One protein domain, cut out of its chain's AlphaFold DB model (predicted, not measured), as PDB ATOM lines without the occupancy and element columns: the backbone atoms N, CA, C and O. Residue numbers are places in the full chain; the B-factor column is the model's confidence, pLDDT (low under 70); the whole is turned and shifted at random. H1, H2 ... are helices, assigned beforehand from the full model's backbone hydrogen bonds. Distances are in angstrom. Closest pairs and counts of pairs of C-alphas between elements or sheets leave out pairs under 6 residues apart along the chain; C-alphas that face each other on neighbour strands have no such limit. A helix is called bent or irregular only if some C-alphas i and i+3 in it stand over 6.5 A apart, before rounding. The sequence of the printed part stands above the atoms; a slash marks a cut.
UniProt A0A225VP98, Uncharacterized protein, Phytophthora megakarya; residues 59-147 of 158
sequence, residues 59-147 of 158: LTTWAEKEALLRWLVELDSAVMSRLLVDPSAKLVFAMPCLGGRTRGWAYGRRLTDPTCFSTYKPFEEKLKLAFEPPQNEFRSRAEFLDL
ATOM      1  N   LEU A  59      35.671   0.349 -52.027       40.44
ATOM      2  CA  LEU A  59      36.402   1.076 -50.972       40.44
ATOM      3  C   LEU A  59      36.605   0.261 -49.687       40.44
ATOM      4  O   LEU A  59      37.663   0.353 -49.064       40.44
ATOM      5  N   THR A  60      35.647  -0.590 -49.311       39.59
ATOM      6  CA  THR A  60      35.773  -1.405 -48.095       39.59
ATOM      7  C   THR A  60      36.888  -2.440 -48.224       39.59
ATOM      8  O   THR A  60      37.635  -2.649 -47.280       39.59
ATOM      9  N   THR A  61      37.059  -3.055 -49.400       48.72
ATOM     10  CA  THR A  61      38.050  -4.133 -49.599       48.72
ATOM     11  C   THR A  61      39.490  -3.625 -49.707       48.72
ATOM     12  O   THR A  61      40.410  -4.262 -49.194       48.72
ATOM     13  N   TRP A  62      39.706  -2.461 -50.328       40.75
ATOM     14  CA  TRP A  62      41.028  -1.832 -50.413       40.75
ATOM     15  C   TRP A  62      41.496  -1.289 -49.064       40.75
ATOM     16  O   TRP A  62      42.616  -1.590 -48.645       40.75
ATOM     17  N   ALA A  63      40.617  -0.578 -48.353       59.22
ATOM     18  CA  ALA A  63      40.892  -0.114 -46.998       59.22
ATOM     19  C   ALA A  63      41.177  -1.292 -46.053       59.22
ATOM     20  O   ALA A  63      42.079  -1.214 -45.227       59.22
ATOM     21  N   GLU A  64      40.464  -2.412 -46.210       62.53
ATOM     22  CA  GLU A  64      40.718  -3.644 -45.458       62.53
ATOM     23  C   GLU A  64      42.097  -4.253 -45.759       62.53
ATOM     24  O   GLU A  64      42.769  -4.689 -44.825       62.53
ATOM     25  N   LYS A  65      42.564  -4.254 -47.018       64.62
ATOM     26  CA  LYS A  65      43.899  -4.766 -47.387       64.62
ATOM     27  C   LYS A  65      45.022  -3.893 -46.833       64.62
ATOM     28  O   LYS A  65      45.971  -4.413 -46.246       64.62
ATOM     29  N   GLU A  66      44.938  -2.580 -47.020       65.94
ATOM     30  CA  GLU A  66      45.950  -1.653 -46.502       65.94
ATOM     31  C   GLU A  66      45.971  -1.655 -44.973       65.94
ATOM     32  O   GLU A  66      47.045  -1.697 -44.369       65.94
ATOM     33  N   ALA A  67      44.796  -1.722 -44.340       73.81
ATOM     34  CA  ALA A  67      44.683  -1.894 -42.898       73.81
ATOM     35  C   ALA A  67      45.263  -3.234 -42.430       73.81
ATOM     36  O   ALA A  67      45.901  -3.272 -41.383       73.81
ATOM     37  N   LEU A  68      45.100  -4.320 -43.196       78.62
ATOM     38  CA  LEU A  68      45.670  -5.626 -42.862       78.62
ATOM     39  C   LEU A  68      47.199  -5.622 -42.936       78.62
ATOM     40  O   LEU A  68      47.854  -6.124 -42.027       78.62
ATOM     41  N   LEU A  69      47.773  -5.054 -44.000       80.69
ATOM     42  CA  LEU A  69      49.225  -4.957 -44.152       80.69
ATOM     43  C   LEU A  69      49.838  -4.047 -43.084       80.69
ATOM     44  O   LEU A  69      50.830  -4.425 -42.465       80.69
ATOM     45  N   ARG A  70      49.220  -2.890 -42.809       81.88
ATOM     46  CA  ARG A  70      49.630  -2.013 -41.701       81.88
ATOM     47  C   ARG A  70      49.539  -2.740 -40.357       81.88
ATOM     48  O   ARG A  70      50.489  -2.695 -39.584       81.88
ATOM     49  N   TRP A  71      48.440  -3.450 -40.107       83.19
ATOM     50  CA  TRP A  71      48.248  -4.223 -38.881       83.19
ATOM     51  C   TRP A  71      49.314  -5.306 -38.697       83.19
ATOM     52  O   TRP A  71      49.821  -5.466 -37.593       83.19
ATOM     53  N   LEU A  72      49.686  -6.025 -39.761       85.38
ATOM     54  CA  LEU A  72      50.746  -7.037 -39.698       85.38
ATOM     55  C   LEU A  72      52.088  -6.428 -39.284       85.38
ATOM     56  O   LEU A  72      52.761  -6.968 -38.413       85.38
ATOM     57  N   VAL A  73      52.438  -5.268 -39.844       87.31
ATOM     58  CA  VAL A  73      53.669  -4.546 -39.485       87.31
ATOM     59  C   VAL A  73      53.642  -4.086 -38.024       87.31
ATOM     60  O   VAL A  73      54.625  -4.246 -37.296       87.31
ATOM     61  N   GLU A  74      52.516  -3.534 -37.567       85.12
ATOM     62  CA  GLU A  74      52.337  -3.120 -36.171       85.12
ATOM     63  C   GLU A  74      52.396  -4.312 -35.209       85.12
ATOM     64  O   GLU A  74      53.020  -4.234 -34.147       85.12
ATOM     65  N   LEU A  75      51.798  -5.438 -35.595       85.94
ATOM     66  CA  LEU A  75      51.822  -6.668 -34.821       85.94
ATOM     67  C   LEU A  75      53.230  -7.253 -34.733       85.94
ATOM     68  O   LEU A  75      53.645  -7.631 -33.640       85.94
ATOM     69  N   ASP A  76      53.977  -7.301 -35.833       86.69
ATOM     70  CA  ASP A  76      55.356  -7.786 -35.829       86.69
ATOM     71  C   ASP A  76      56.238  -6.915 -34.925       86.69
ATOM     72  O   ASP A  76      57.016  -7.436 -34.123       86.69
ATOM     73  N   SER A  77      56.044  -5.593 -34.947       87.12
ATOM     74  CA  SER A  77      56.687  -4.670 -34.003       87.12
ATOM     75  C   SER A  77      56.307  -4.969 -32.544       87.12
ATOM     76  O   SER A  77      57.167  -5.054 -31.658       87.12
ATOM     77  N   ALA A  78      55.026  -5.229 -32.273       86.19
ATOM     78  CA  ALA A  78      54.547  -5.597 -30.944       86.19
ATOM     79  C   ALA A  78      55.081  -6.967 -30.474       86.19
ATOM     80  O   ALA A  78      55.415  -7.134 -29.301       86.19
ATOM     81  N   VAL A  79      55.220  -7.937 -31.378       86.69
ATOM     82  CA  VAL A  79      55.816  -9.256 -31.121       86.69
ATOM     83  C   VAL A  79      57.307  -9.126 -30.808       86.69
ATOM     84  O   VAL A  79      57.773  -9.719 -29.831       86.69
ATOM     85  N   MET A  80      58.041  -8.324 -31.588       88.12
ATOM     86  CA  MET A  80      59.465  -8.051 -31.364       88.12
ATOM     87  C   MET A  80      59.704  -7.336 -30.032       88.12
ATOM     88  O   MET A  80      60.556  -7.766 -29.261       88.12
ATOM     89  N   SER A  81      58.925  -6.295 -29.719       86.94
ATOM     90  CA  SER A  81      59.077  -5.537 -28.463       86.94
ATOM     91  C   SER A  81      58.837  -6.383 -27.212       86.94
ATOM     92  O   SER A  81      59.439  -6.142 -26.168       86.94
ATOM     93  N   ARG A  82      57.978  -7.401 -27.315       88.31
ATOM     94  CA  ARG A  82      57.665  -8.336 -26.227       88.31
ATOM     95  C   ARG A  82      58.569  -9.565 -26.202       88.31
ATOM     96  O   ARG A  82      58.397 -10.401 -25.320       88.31
ATOM     97  N   LEU A  83      59.498  -9.684 -27.156       91.94
ATOM     98  CA  LEU A  83      60.404 -10.825 -27.302       91.94
ATOM     99  C   LEU A  83      59.654 -12.166 -27.301       91.94
ATOM    100  O   LEU A  83      60.115 -13.159 -26.739       91.94
ATOM    101  N   LEU A  84      58.471 -12.201 -27.923       89.38
ATOM    102  CA  LEU A  84      57.712 -13.440 -28.031       89.38
ATOM    103  C   LEU A  84      58.445 -14.353 -29.013       89.38
ATOM    104  O   LEU A  84      58.455 -14.101 -30.215       89.38
ATOM    105  N   VAL A  85      59.079 -15.407 -28.503       87.38
ATOM    106  CA  VAL A  85      59.769 -16.411 -29.329       87.38
ATOM    107  C   VAL A  85      58.826 -17.560 -29.674       87.38
ATOM    108  O   VAL A  85      58.805 -18.015 -30.817       87.38
ATOM    109  N   ASP A  86      58.006 -17.979 -28.706       88.50
ATOM    110  CA  ASP A  86      57.094 -19.106 -28.863       88.50
ATOM    111  C   ASP A  86      56.003 -18.817 -29.921       88.50
ATOM    112  O   ASP A  86      55.263 -17.832 -29.799       88.50
ATOM    113  N   PRO A  87      55.869 -19.661 -30.964       86.69
ATOM    114  CA  PRO A  87      54.875 -19.466 -32.016       86.69
ATOM    115  C   PRO A  87      53.426 -19.460 -31.519       86.69
ATOM    116  O   PRO A  87      52.588 -18.782 -32.119       86.69
ATOM    117  N   SER A  88      53.123 -20.188 -30.442       85.19
ATOM    118  CA  SER A  88      51.774 -20.242 -29.871       85.19
ATOM    119  C   SER A  88      51.466 -18.968 -29.087       85.19
ATOM    120  O   SER A  88      50.386 -18.398 -29.242       85.19
ATOM    121  N   ALA A  89      52.431 -18.455 -28.320       87.56
ATOM    122  CA  ALA A  89      52.335 -17.185 -27.607       87.56
ATOM    123  C   ALA A  89      52.132 -16.008 -28.567       87.56
ATOM    124  O   ALA A  89      51.281 -15.153 -28.314       87.56
ATOM    125  N   LYS A  90      52.839 -15.995 -29.707       89.88
ATOM    126  CA  LYS A  90      52.606 -15.015 -30.783       89.88
ATOM    127  C   LYS A  90      51.165 -15.044 -31.270       89.88
ATOM    128  O   LYS A  90      50.556 -13.996 -31.428       89.88
ATOM    129  N   LEU A  91      50.601 -16.233 -31.477       89.00
ATOM    130  CA  LEU A  91      49.241 -16.384 -31.988       89.00
ATOM    131  C   LEU A  91      48.172 -15.982 -30.962       89.00
ATOM    132  O   LEU A  91      47.212 -15.292 -31.308       89.00
ATOM    133  N   VAL A  92      48.345 -16.381 -29.700       89.19
ATOM    134  CA  VAL A  92      47.460 -15.981 -28.593       89.19
ATOM    135  C   VAL A  92      47.479 -14.465 -28.403       89.19
ATOM    136  O   VAL A  92      46.438 -13.875 -28.128       89.19
ATOM    137  N   PHE A  93      48.635 -13.832 -28.601       87.38
ATOM    138  CA  PHE A  93      48.766 -12.381 -28.582       87.38
ATOM    139  C   PHE A  93      48.154 -11.707 -29.825       87.38
ATOM    140  O   PHE A  93      47.455 -10.707 -29.694       87.38
ATOM    141  N   ALA A  94      48.369 -12.266 -31.016       88.31
ATOM    142  CA  ALA A  94      47.938 -11.689 -32.287       88.31
ATOM    143  C   ALA A  94      46.415 -11.652 -32.463       88.31
ATOM    144  O   ALA A  94      45.864 -10.668 -32.952       88.31
ATOM    145  N   MET A  95      45.710 -12.718 -32.077       86.31
ATOM    146  CA  MET A  95      44.277 -12.849 -32.363       86.31
ATOM    147  C   MET A  95      43.396 -11.750 -31.745       86.31
ATOM    148  O   MET A  95      42.561 -11.199 -32.466       86.31
ATOM    149  N   PRO A  96      43.567 -11.369 -30.466       85.19
ATOM    150  CA  PRO A  96      42.845 -10.238 -29.889       85.19
ATOM    151  C   PRO A  96      43.188  -8.896 -30.544       85.19
ATOM    152  O   PRO A  96      42.344  -8.003 -30.565       85.19
ATOM    153  N   CYS A  97      44.395  -8.743 -31.094       83.19
ATOM    154  CA  CYS A  97      44.828  -7.511 -31.755       83.19
ATOM    155  C   CYS A  97      44.163  -7.294 -33.120       83.19
ATOM    156  O   CYS A  97      44.198  -6.178 -33.628       83.19
ATOM    157  N   LEU A  98      43.544  -8.317 -33.720       83.25
ATOM    158  CA  LEU A  98      42.813  -8.178 -34.982       83.25
ATOM    159  C   LEU A  98      41.641  -7.202 -34.845       83.25
ATOM    160  O   LEU A  98      40.962  -7.201 -33.825       83.25
ATOM    161  N   GLY A  99      41.345  -6.419 -35.879       80.00
ATOM    162  CA  GLY A  99      40.161  -5.556 -35.936       80.00
ATOM    163  C   GLY A  99      39.004  -6.168 -36.734       80.00
ATOM    164  O   GLY A  99      39.202  -7.063 -37.554       80.00
ATOM    165  N   GLY A 100      37.788  -5.660 -36.504       83.44
ATOM    166  CA  GLY A 100      36.636  -5.810 -37.404       83.44
ATOM    167  C   GLY A 100      36.357  -7.231 -37.919       83.44
ATOM    168  O   GLY A 100      36.280  -8.194 -37.149       83.44
ATOM    169  N   ARG A 101      36.185  -7.346 -39.244       82.81
ATOM    170  CA  ARG A 101      35.881  -8.603 -39.955       82.81
ATOM    171  C   ARG A 101      36.983  -9.649 -39.773       82.81
ATOM    172  O   ARG A 101      36.682 -10.832 -39.634       82.81
ATOM    173  N   THR A 102      38.238  -9.218 -39.706       85.12
ATOM    174  CA  THR A 102      39.408 -10.090 -39.567       85.12
ATOM    175  C   THR A 102      39.413 -10.825 -38.229       85.12
ATOM    176  O   THR A 102      39.653 -12.033 -38.191       85.12
ATOM    177  N   ARG A 103      39.045 -10.137 -37.136       87.44
ATOM    178  CA  ARG A 103      38.863 -10.765 -35.815       87.44
ATOM    179  C   ARG A 103      37.768 -11.831 -35.864       87.44
ATOM    180  O   ARG A 103      38.006 -12.967 -35.466       87.44
ATOM    181  N   GLY A 104      36.588 -11.480 -36.382       87.19
ATOM    182  CA  GLY A 104      35.458 -12.410 -36.493       87.19
ATOM    183  C   GLY A 104      35.792 -13.652 -37.323       87.19
ATOM    184  O   GLY A 104      35.502 -14.771 -36.906       87.19
ATOM    185  N   TRP A 105      36.486 -13.464 -38.446       90.12
ATOM    186  CA  TRP A 105      36.964 -14.554 -39.294       90.12
ATOM    187  C   TRP A 105      37.921 -15.499 -38.550       90.12
ATOM    188  O   TRP A 105      37.740 -16.718 -38.587       90.12
ATOM    189  N   ALA A 106      38.905 -14.956 -37.825       90.44
ATOM    190  CA  ALA A 106      39.904 -15.752 -37.114       90.44
ATOM    191  C   ALA A 106      39.294 -16.590 -35.976       90.44
ATOM    192  O   ALA A 106      39.605 -17.777 -35.845       90.44
ATOM    193  N   TYR A 107      38.393 -16.004 -35.179       90.50
ATOM    194  CA  TYR A 107      37.680 -16.747 -34.134       90.50
ATOM    195  C   TYR A 107      36.683 -17.749 -34.719       90.50
ATOM    196  O   TYR A 107      36.593 -18.861 -34.210       90.50
ATOM    197  N   GLY A 108      36.004 -17.415 -35.821       91.75
ATOM    198  CA  GLY A 108      35.126 -18.346 -36.532       91.75
ATOM    199  C   GLY A 108      35.865 -19.607 -36.984       91.75
ATOM    200  O   GLY A 108      35.411 -20.718 -36.721       91.75
ATOM    201  N   ARG A 109      37.063 -19.451 -37.562       90.62
ATOM    202  CA  ARG A 109      37.938 -20.581 -37.924       90.62
ATOM    203  C   ARG A 109      38.288 -21.454 -36.717       90.62
ATOM    204  O   ARG A 109      38.199 -22.673 -36.817       90.62
ATOM    205  N   ARG A 110      38.638 -20.835 -35.584       89.00
ATOM    206  CA  ARG A 110      38.963 -21.549 -34.338       89.00
ATOM    207  C   ARG A 110      37.775 -22.260 -33.701       89.00
ATOM    208  O   ARG A 110      37.970 -23.285 -33.061       89.00
ATOM    209  N   LEU A 111      36.570 -21.722 -33.857       90.38
ATOM    210  CA  LEU A 111      35.347 -22.364 -33.374       90.38
ATOM    211  C   LEU A 111      35.029 -23.630 -34.171       90.38
ATOM    212  O   LEU A 111      34.601 -24.618 -33.586       90.38
ATOM    213  N   THR A 112      35.252 -23.614 -35.487       92.88
ATOM    214  CA  THR A 112      35.067 -24.801 -36.337       92.88
ATOM    215  C   THR A 112      36.168 -25.839 -36.128       92.88
ATOM    216  O   THR A 112      35.889 -27.031 -36.094       92.88
ATOM    217  N   ASP A 113      37.415 -25.393 -35.990       89.12
ATOM    218  CA  ASP A 113      38.572 -26.251 -35.751       89.12
ATOM    219  C   ASP A 113      39.528 -25.555 -34.763       89.12
ATOM    220  O   ASP A 113      40.256 -24.631 -35.146       89.12
ATOM    221  N   PRO A 114      39.574 -25.992 -33.490       84.69
ATOM    222  CA  PRO A 114      40.455 -25.412 -32.475       84.69
ATOM    223  C   PRO A 114      41.943 -25.465 -32.844       84.69
ATOM    224  O   PRO A 114      42.730 -24.640 -32.373       84.69
ATOM    225  N   THR A 115      42.322 -26.408 -33.710       86.38
ATOM    226  CA  THR A 115      43.693 -26.644 -34.176       86.38
ATOM    227  C   THR A 115      43.990 -26.011 -35.537       86.38
ATOM    228  O   THR A 115      45.087 -26.182 -36.068       86.38
ATOM    229  N   CYS A 116      43.063 -25.207 -36.080       85.94
ATOM    230  CA  CYS A 116      43.168 -24.647 -37.432       85.94
ATOM    231  C   CYS A 116      44.421 -23.792 -37.664       85.94
ATOM    232  O   CYS A 116      44.837 -23.595 -38.814       85.94
ATOM    233  N   PHE A 117      45.031 -23.289 -36.592       85.38
ATOM    234  CA  PHE A 117      46.296 -22.578 -36.629       85.38
ATOM    235  C   PHE A 117      47.318 -23.293 -35.747       85.38
ATOM    236  O   PHE A 117      47.234 -23.245 -34.522       85.38
ATOM    237  N   SER A 118      48.291 -23.942 -36.386       79.88
ATOM    238  CA  SER A 118      49.370 -24.651 -35.696       79.88
ATOM    239  C   SER A 118      50.437 -23.702 -35.145       79.88
ATOM    240  O   SER A 118      50.959 -23.926 -34.061       79.88
ATOM    241  N   THR A 119      50.765 -22.633 -35.876       84.56
ATOM    242  CA  THR A 119      51.786 -21.638 -35.509       84.56
ATOM    243  C   THR A 119      51.448 -20.260 -36.098       84.56
ATOM    244  O   THR A 119      50.512 -20.119 -36.887       84.56
ATOM    245  N   TYR A 120      52.218 -19.232 -35.725       85.50
ATOM    246  CA  TYR A 120      52.048 -17.853 -36.206       85.50
ATOM    247  C   TYR A 120      52.140 -17.702 -37.736       85.50
ATOM    248  O   TYR A 120      51.306 -17.029 -38.330       85.50
ATOM    249  N   LYS A 121      53.103 -18.369 -38.389       86.88
ATOM    250  CA  LYS A 121      53.319 -18.243 -39.843       86.88
ATOM    251  C   LYS A 121      52.123 -18.730 -40.687       86.88
ATOM    252  O   LYS A 121      51.597 -17.937 -41.461       86.88
ATOM    253  N   PRO A 122      51.609 -19.965 -40.505       88.81
ATOM    254  CA  PRO A 122      50.405 -20.422 -41.198       88.81
ATOM    255  C   PRO A 122      49.169 -19.576 -40.893       88.81
ATOM    256  O   PRO A 122      48.256 -19.497 -41.711       88.81
ATOM    257  N   PHE A 123      49.098 -18.973 -39.704       88.88
ATOM    258  CA  PHE A 123      48.027 -18.043 -39.369       88.88
ATOM    259  C   PHE A 123      48.106 -16.776 -40.226       88.88
ATOM    260  O   PHE A 123      47.111 -16.427 -40.856       88.88
ATOM    261  N   GLU A 124      49.278 -16.146 -40.313       86.69
ATOM    262  CA  GLU A 124      49.518 -14.966 -41.150       86.69
ATOM    263  C   GLU A 124      49.238 -15.239 -42.637       86.69
ATOM    264  O   GLU A 124      48.555 -14.456 -43.295       86.69
ATOM    265  N   GLU A 125      49.705 -16.373 -43.162       88.50
ATOM    266  CA  GLU A 125      49.475 -16.776 -44.556       88.50
ATOM    267  C   GLU A 125      47.988 -16.973 -44.856       88.50
ATOM    268  O   GLU A 125      47.468 -16.434 -45.832       88.50
ATOM    269  N   LYS A 126      47.267 -17.700 -43.991       89.44
ATOM    270  CA  LYS A 126      45.818 -17.890 -44.146       89.44
ATOM    271  C   LYS A 126      45.057 -16.569 -44.041       89.44
ATOM    272  O   LYS A 126      44.025 -16.424 -44.691       89.44
ATOM    273  N   LEU A 127      45.547 -15.633 -43.229       87.12
ATOM    274  CA  LEU A 127      44.985 -14.294 -43.099       87.12
ATOM    275  C   LEU A 127      45.160 -13.509 -44.401       87.12
ATOM    276  O   LEU A 127      44.184 -12.995 -44.936       87.12
ATOM    277  N   LYS A 128      46.380 -13.476 -44.947       85.19
ATOM    278  CA  LYS A 128      46.674 -12.836 -46.236       85.19
ATOM    279  C   LYS A 128      45.814 -13.423 -47.345       85.19
ATOM    280  O   LYS A 128      45.188 -12.663 -48.063       85.19
ATOM    281  N   LEU A 129      45.702 -14.749 -47.410       85.69
ATOM    282  CA  LEU A 129      44.909 -15.440 -48.425       85.69
ATOM    283  C   LEU A 129      43.406 -15.143 -48.315       85.69
ATOM    284  O   LEU A 129      42.731 -14.972 -49.323       85.69
ATOM    285  N   ALA A 130      42.859 -15.095 -47.098       85.38
ATOM    286  CA  ALA A 130      41.429 -14.861 -46.893       85.38
ATOM    287  C   ALA A 130      40.988 -13.432 -47.232       85.38
ATOM    288  O   ALA A 130      39.819 -13.212 -47.546       85.38
ATOM    289  N   PHE A 131      41.915 -12.481 -47.141       81.00
ATOM    290  CA  PHE A 131      41.693 -11.064 -47.418       81.00
ATOM    291  C   PHE A 131      42.459 -10.593 -48.663       81.00
ATOM    292  O   PHE A 131      42.556  -9.394 -48.924       81.00
ATOM    293  N   GLU A 132      43.001 -11.530 -49.443       75.50
ATOM    294  CA  GLU A 132      43.594 -11.244 -50.739       75.50
ATOM    295  C   GLU A 132      42.471 -10.784 -51.674       75.50
ATOM    296  O   GLU A 132      41.435 -11.454 -51.768       75.50
ATOM    297  N   PRO A 133      42.629  -9.647 -52.375       68.12
ATOM    298  CA  PRO A 133      41.651  -9.254 -53.365       68.12
ATOM    299  C   PRO A 133      41.494 -10.358 -54.409       68.12
ATOM    300  O   PRO A 133      42.507 -10.903 -54.859       68.12
ATOM    301  N   PRO A 134      40.260 -10.650 -54.851       64.69
ATOM    302  CA  PRO A 134      40.048 -11.536 -55.979       64.69
ATOM    303  C   PRO A 134      40.866 -11.020 -57.168       64.69
ATOM    304  O   PRO A 134      40.576  -9.949 -57.703       64.69
ATOM    305  N   GLN A 135      41.892 -11.770 -57.574       62.69
ATOM    306  CA  GLN A 135      42.674 -11.520 -58.788       62.69
ATOM    307  C   GLN A 135      41.845 -11.934 -60.008       62.69
ATOM    308  O   GLN A 135      42.214 -12.832 -60.759       62.69
ATOM    309  N   ASN A 136      40.648 -11.366 -60.146       65.69
ATOM    310  CA  ASN A 136      39.795 -11.626 -61.290       65.69
ATOM    311  C   ASN A 136      40.009 -10.532 -62.343       65.69
ATOM    312  O   ASN A 136      40.231  -9.360 -62.033       65.69
ATOM    313  N   GLU A 137      39.939 -10.936 -63.609       68.75
ATOM    314  CA  GLU A 137      40.069 -10.032 -64.755       68.75
ATOM    315  C   GLU A 137      39.007  -8.922 -64.762       68.75
ATOM    316  O   GLU A 137      39.200  -7.869 -65.359       68.75
ATOM    317  N   PHE A 138      37.885  -9.130 -64.071       69.69
ATOM    318  CA  PHE A 138      36.835  -8.128 -63.928       69.69
ATOM    319  C   PHE A 138      37.268  -6.966 -63.033       69.69
ATOM    320  O   PHE A 138      36.966  -5.819 -63.346       69.69
ATOM    321  N   ARG A 139      38.013  -7.240 -61.959       70.06
ATOM    322  CA  ARG A 139      38.546  -6.244 -61.032       70.06
ATOM    323  C   ARG A 139      39.661  -5.452 -61.695       70.06
ATOM    324  O   ARG A 139      39.631  -4.233 -61.621       70.06
ATOM    325  N   SER A 140      40.574  -6.113 -62.409       68.00
ATOM    326  CA  SER A 140      41.633  -5.406 -63.142       68.00
ATOM    327  C   SER A 140      41.071  -4.528 -64.261       68.00
ATOM    328  O   SER A 140      41.536  -3.408 -64.450       68.00
ATOM    329  N   ARG A 141      40.020  -4.981 -64.961       76.12
ATOM    330  CA  ARG A 141      39.295  -4.153 -65.937       76.12
ATOM    331  C   ARG A 141      38.552  -2.995 -65.276       76.12
ATOM    332  O   ARG A 141      38.590  -1.898 -65.811       76.12
ATOM    333  N   ALA A 142      37.896  -3.216 -64.139       75.69
ATOM    334  CA  ALA A 142      37.212  -2.152 -63.408       75.69
ATOM    335  C   ALA A 142      38.200  -1.085 -62.910       75.69
ATOM    336  O   ALA A 142      37.970   0.094 -63.134       75.69
ATOM    337  N   GLU A 143      39.331  -1.494 -62.330       72.31
ATOM    338  CA  GLU A 143      40.412  -0.590 -61.912       72.31
ATOM    339  C   GLU A 143      40.989   0.189 -63.094       72.31
ATOM    340  O   GLU A 143      41.200   1.392 -62.990       72.31
ATOM    341  N   PHE A 144      41.202  -0.475 -64.233       73.44
ATOM    342  CA  PHE A 144      41.669   0.180 -65.451       73.44
ATOM    343  C   PHE A 144      40.665   1.212 -65.985       73.44
ATOM    344  O   PHE A 144      41.071   2.257 -66.481       73.44
ATOM    345  N   LEU A 145      39.363   0.937 -65.879       76.69
ATOM    346  CA  LEU A 145      38.307   1.857 -66.307       76.69
ATOM    347  C   LEU A 145      38.081   3.018 -65.322       76.69
ATOM    348  O   LEU A 145      37.657   4.087 -65.754       76.69
ATOM    349  N   ASP A 146      38.387   2.831 -64.035       74.12
ATOM    350  CA  ASP A 146      38.355   3.888 -63.011       74.12
ATOM    351  C   ASP A 146      39.517   4.890 -63.155       74.12
ATOM    352  O   ASP A 146      39.444   6.010 -62.639       74.12
ATOM    353  N   LEU A 147      40.588   4.529 -63.875       77.38
ATOM    354  CA  LEU A 147      41.673   5.453 -64.210       77.38
ATOM    355  C   LEU A 147      41.172   6.503 -65.212       77.38
ATOM    356  O   LEU A 147      41.221   6.318 -66.427       77.38
TER     357      LEU A 147
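AT A GLANCE: This is residues 59 to 147 of the 158 residues of an uncharacterized protein of Phytophthora megakarya (UniProt A0A225VP98). One long helix, H1, runs along one side of a small body in which three shorter helices, H2, H3 and H4, meet at steep angles, with H4 running back beside H1 in nearly the opposite direction. A last helix, H5, touches no helix and sticks out with residues 135 to 147 as a free arm that adds to the length. The printed part has 89 residues with five named helices, H1 to H5 in order along the chain, and no named strand; the class is all helix. The whole is loose, with a radius of gyration of the C-alphas of 15.1 A, and spans 47 by 31 by 19 A.

IN THESE COORDINATES: H1, residues 59 to 81, begins at C-alpha 59 at (36.402, 1.076, -50.972) and is 32.6 A from first to last C-alpha. H2, residues 87 to 97, is 15.6 A long; it is neither bent nor irregular, but only just: C-alphas 93 and 96 are 6.4 A apart. H3, residues 100 to 112, is 19.1 A long and begins at C-alpha 100 at (36.636, -5.810, -37.404). H4, residues 120 to 130, is 15.4 A long. H5, residues 137 to 146, is 14.1 A long and ends at C-alpha 146 at (38.355, 3.888, -63.011).

HOW THE PARTS SIT: H1 and H2 only just touch, with 3 pairs of C-alphas within 8 A, and H1 does so with residues 75 to 79 alone. Their closest C-alphas are those of Val 79 and Lys 90, 6.6 A apart, and they run opposite ways at a steep tilt of 47 degrees. H2 and H3 touch, opposite ways at a steep tilt of 48 degrees; the closest C-alphas, of Met 95 and Arg 103, are 6.8 A apart, and H3 touches H2 with residues 103 to 107 alone. H2 and H4 touch and run the same way at a steep tilt of 44 degrees, the closest C-alphas being those of Leu 91 and Tyr 120 at 5.3 A. H3 and H4 are close but not clearly touching, with the C-alphas of Thr 102 and Leu 127 closest at 7.8 A. H1 and H4 are near each other, with 7 pairs of C-alphas within 10 A. H1 and H3 are only just apart, their closest C-alphas 8.4 A from each other. H5 is apart from H1, H2, H3 and H4. In H1, H3, H4 and H5 every O i to N i+4 pair is within hydrogen-bond range; in H2 it is 5 of 7.

THE WHOLE: The C-alphas farthest apart in the domain are those of Asp 86 and Leu 145, at 46.8 A, and the outline is only just elongated. Without the stretches that stand free, residues 110 to 115 and 135 to 147, the body spans 36 by 24 by 17 A. The printed part has no cut. The links H1 to H2 and H2 to H3 are tight, those from H3 to H4 and from H4 to H5 short. The mean pLDDT of the printed part is 80.6, and residues 59 to 66, 133 to 138 and 140 are under 70.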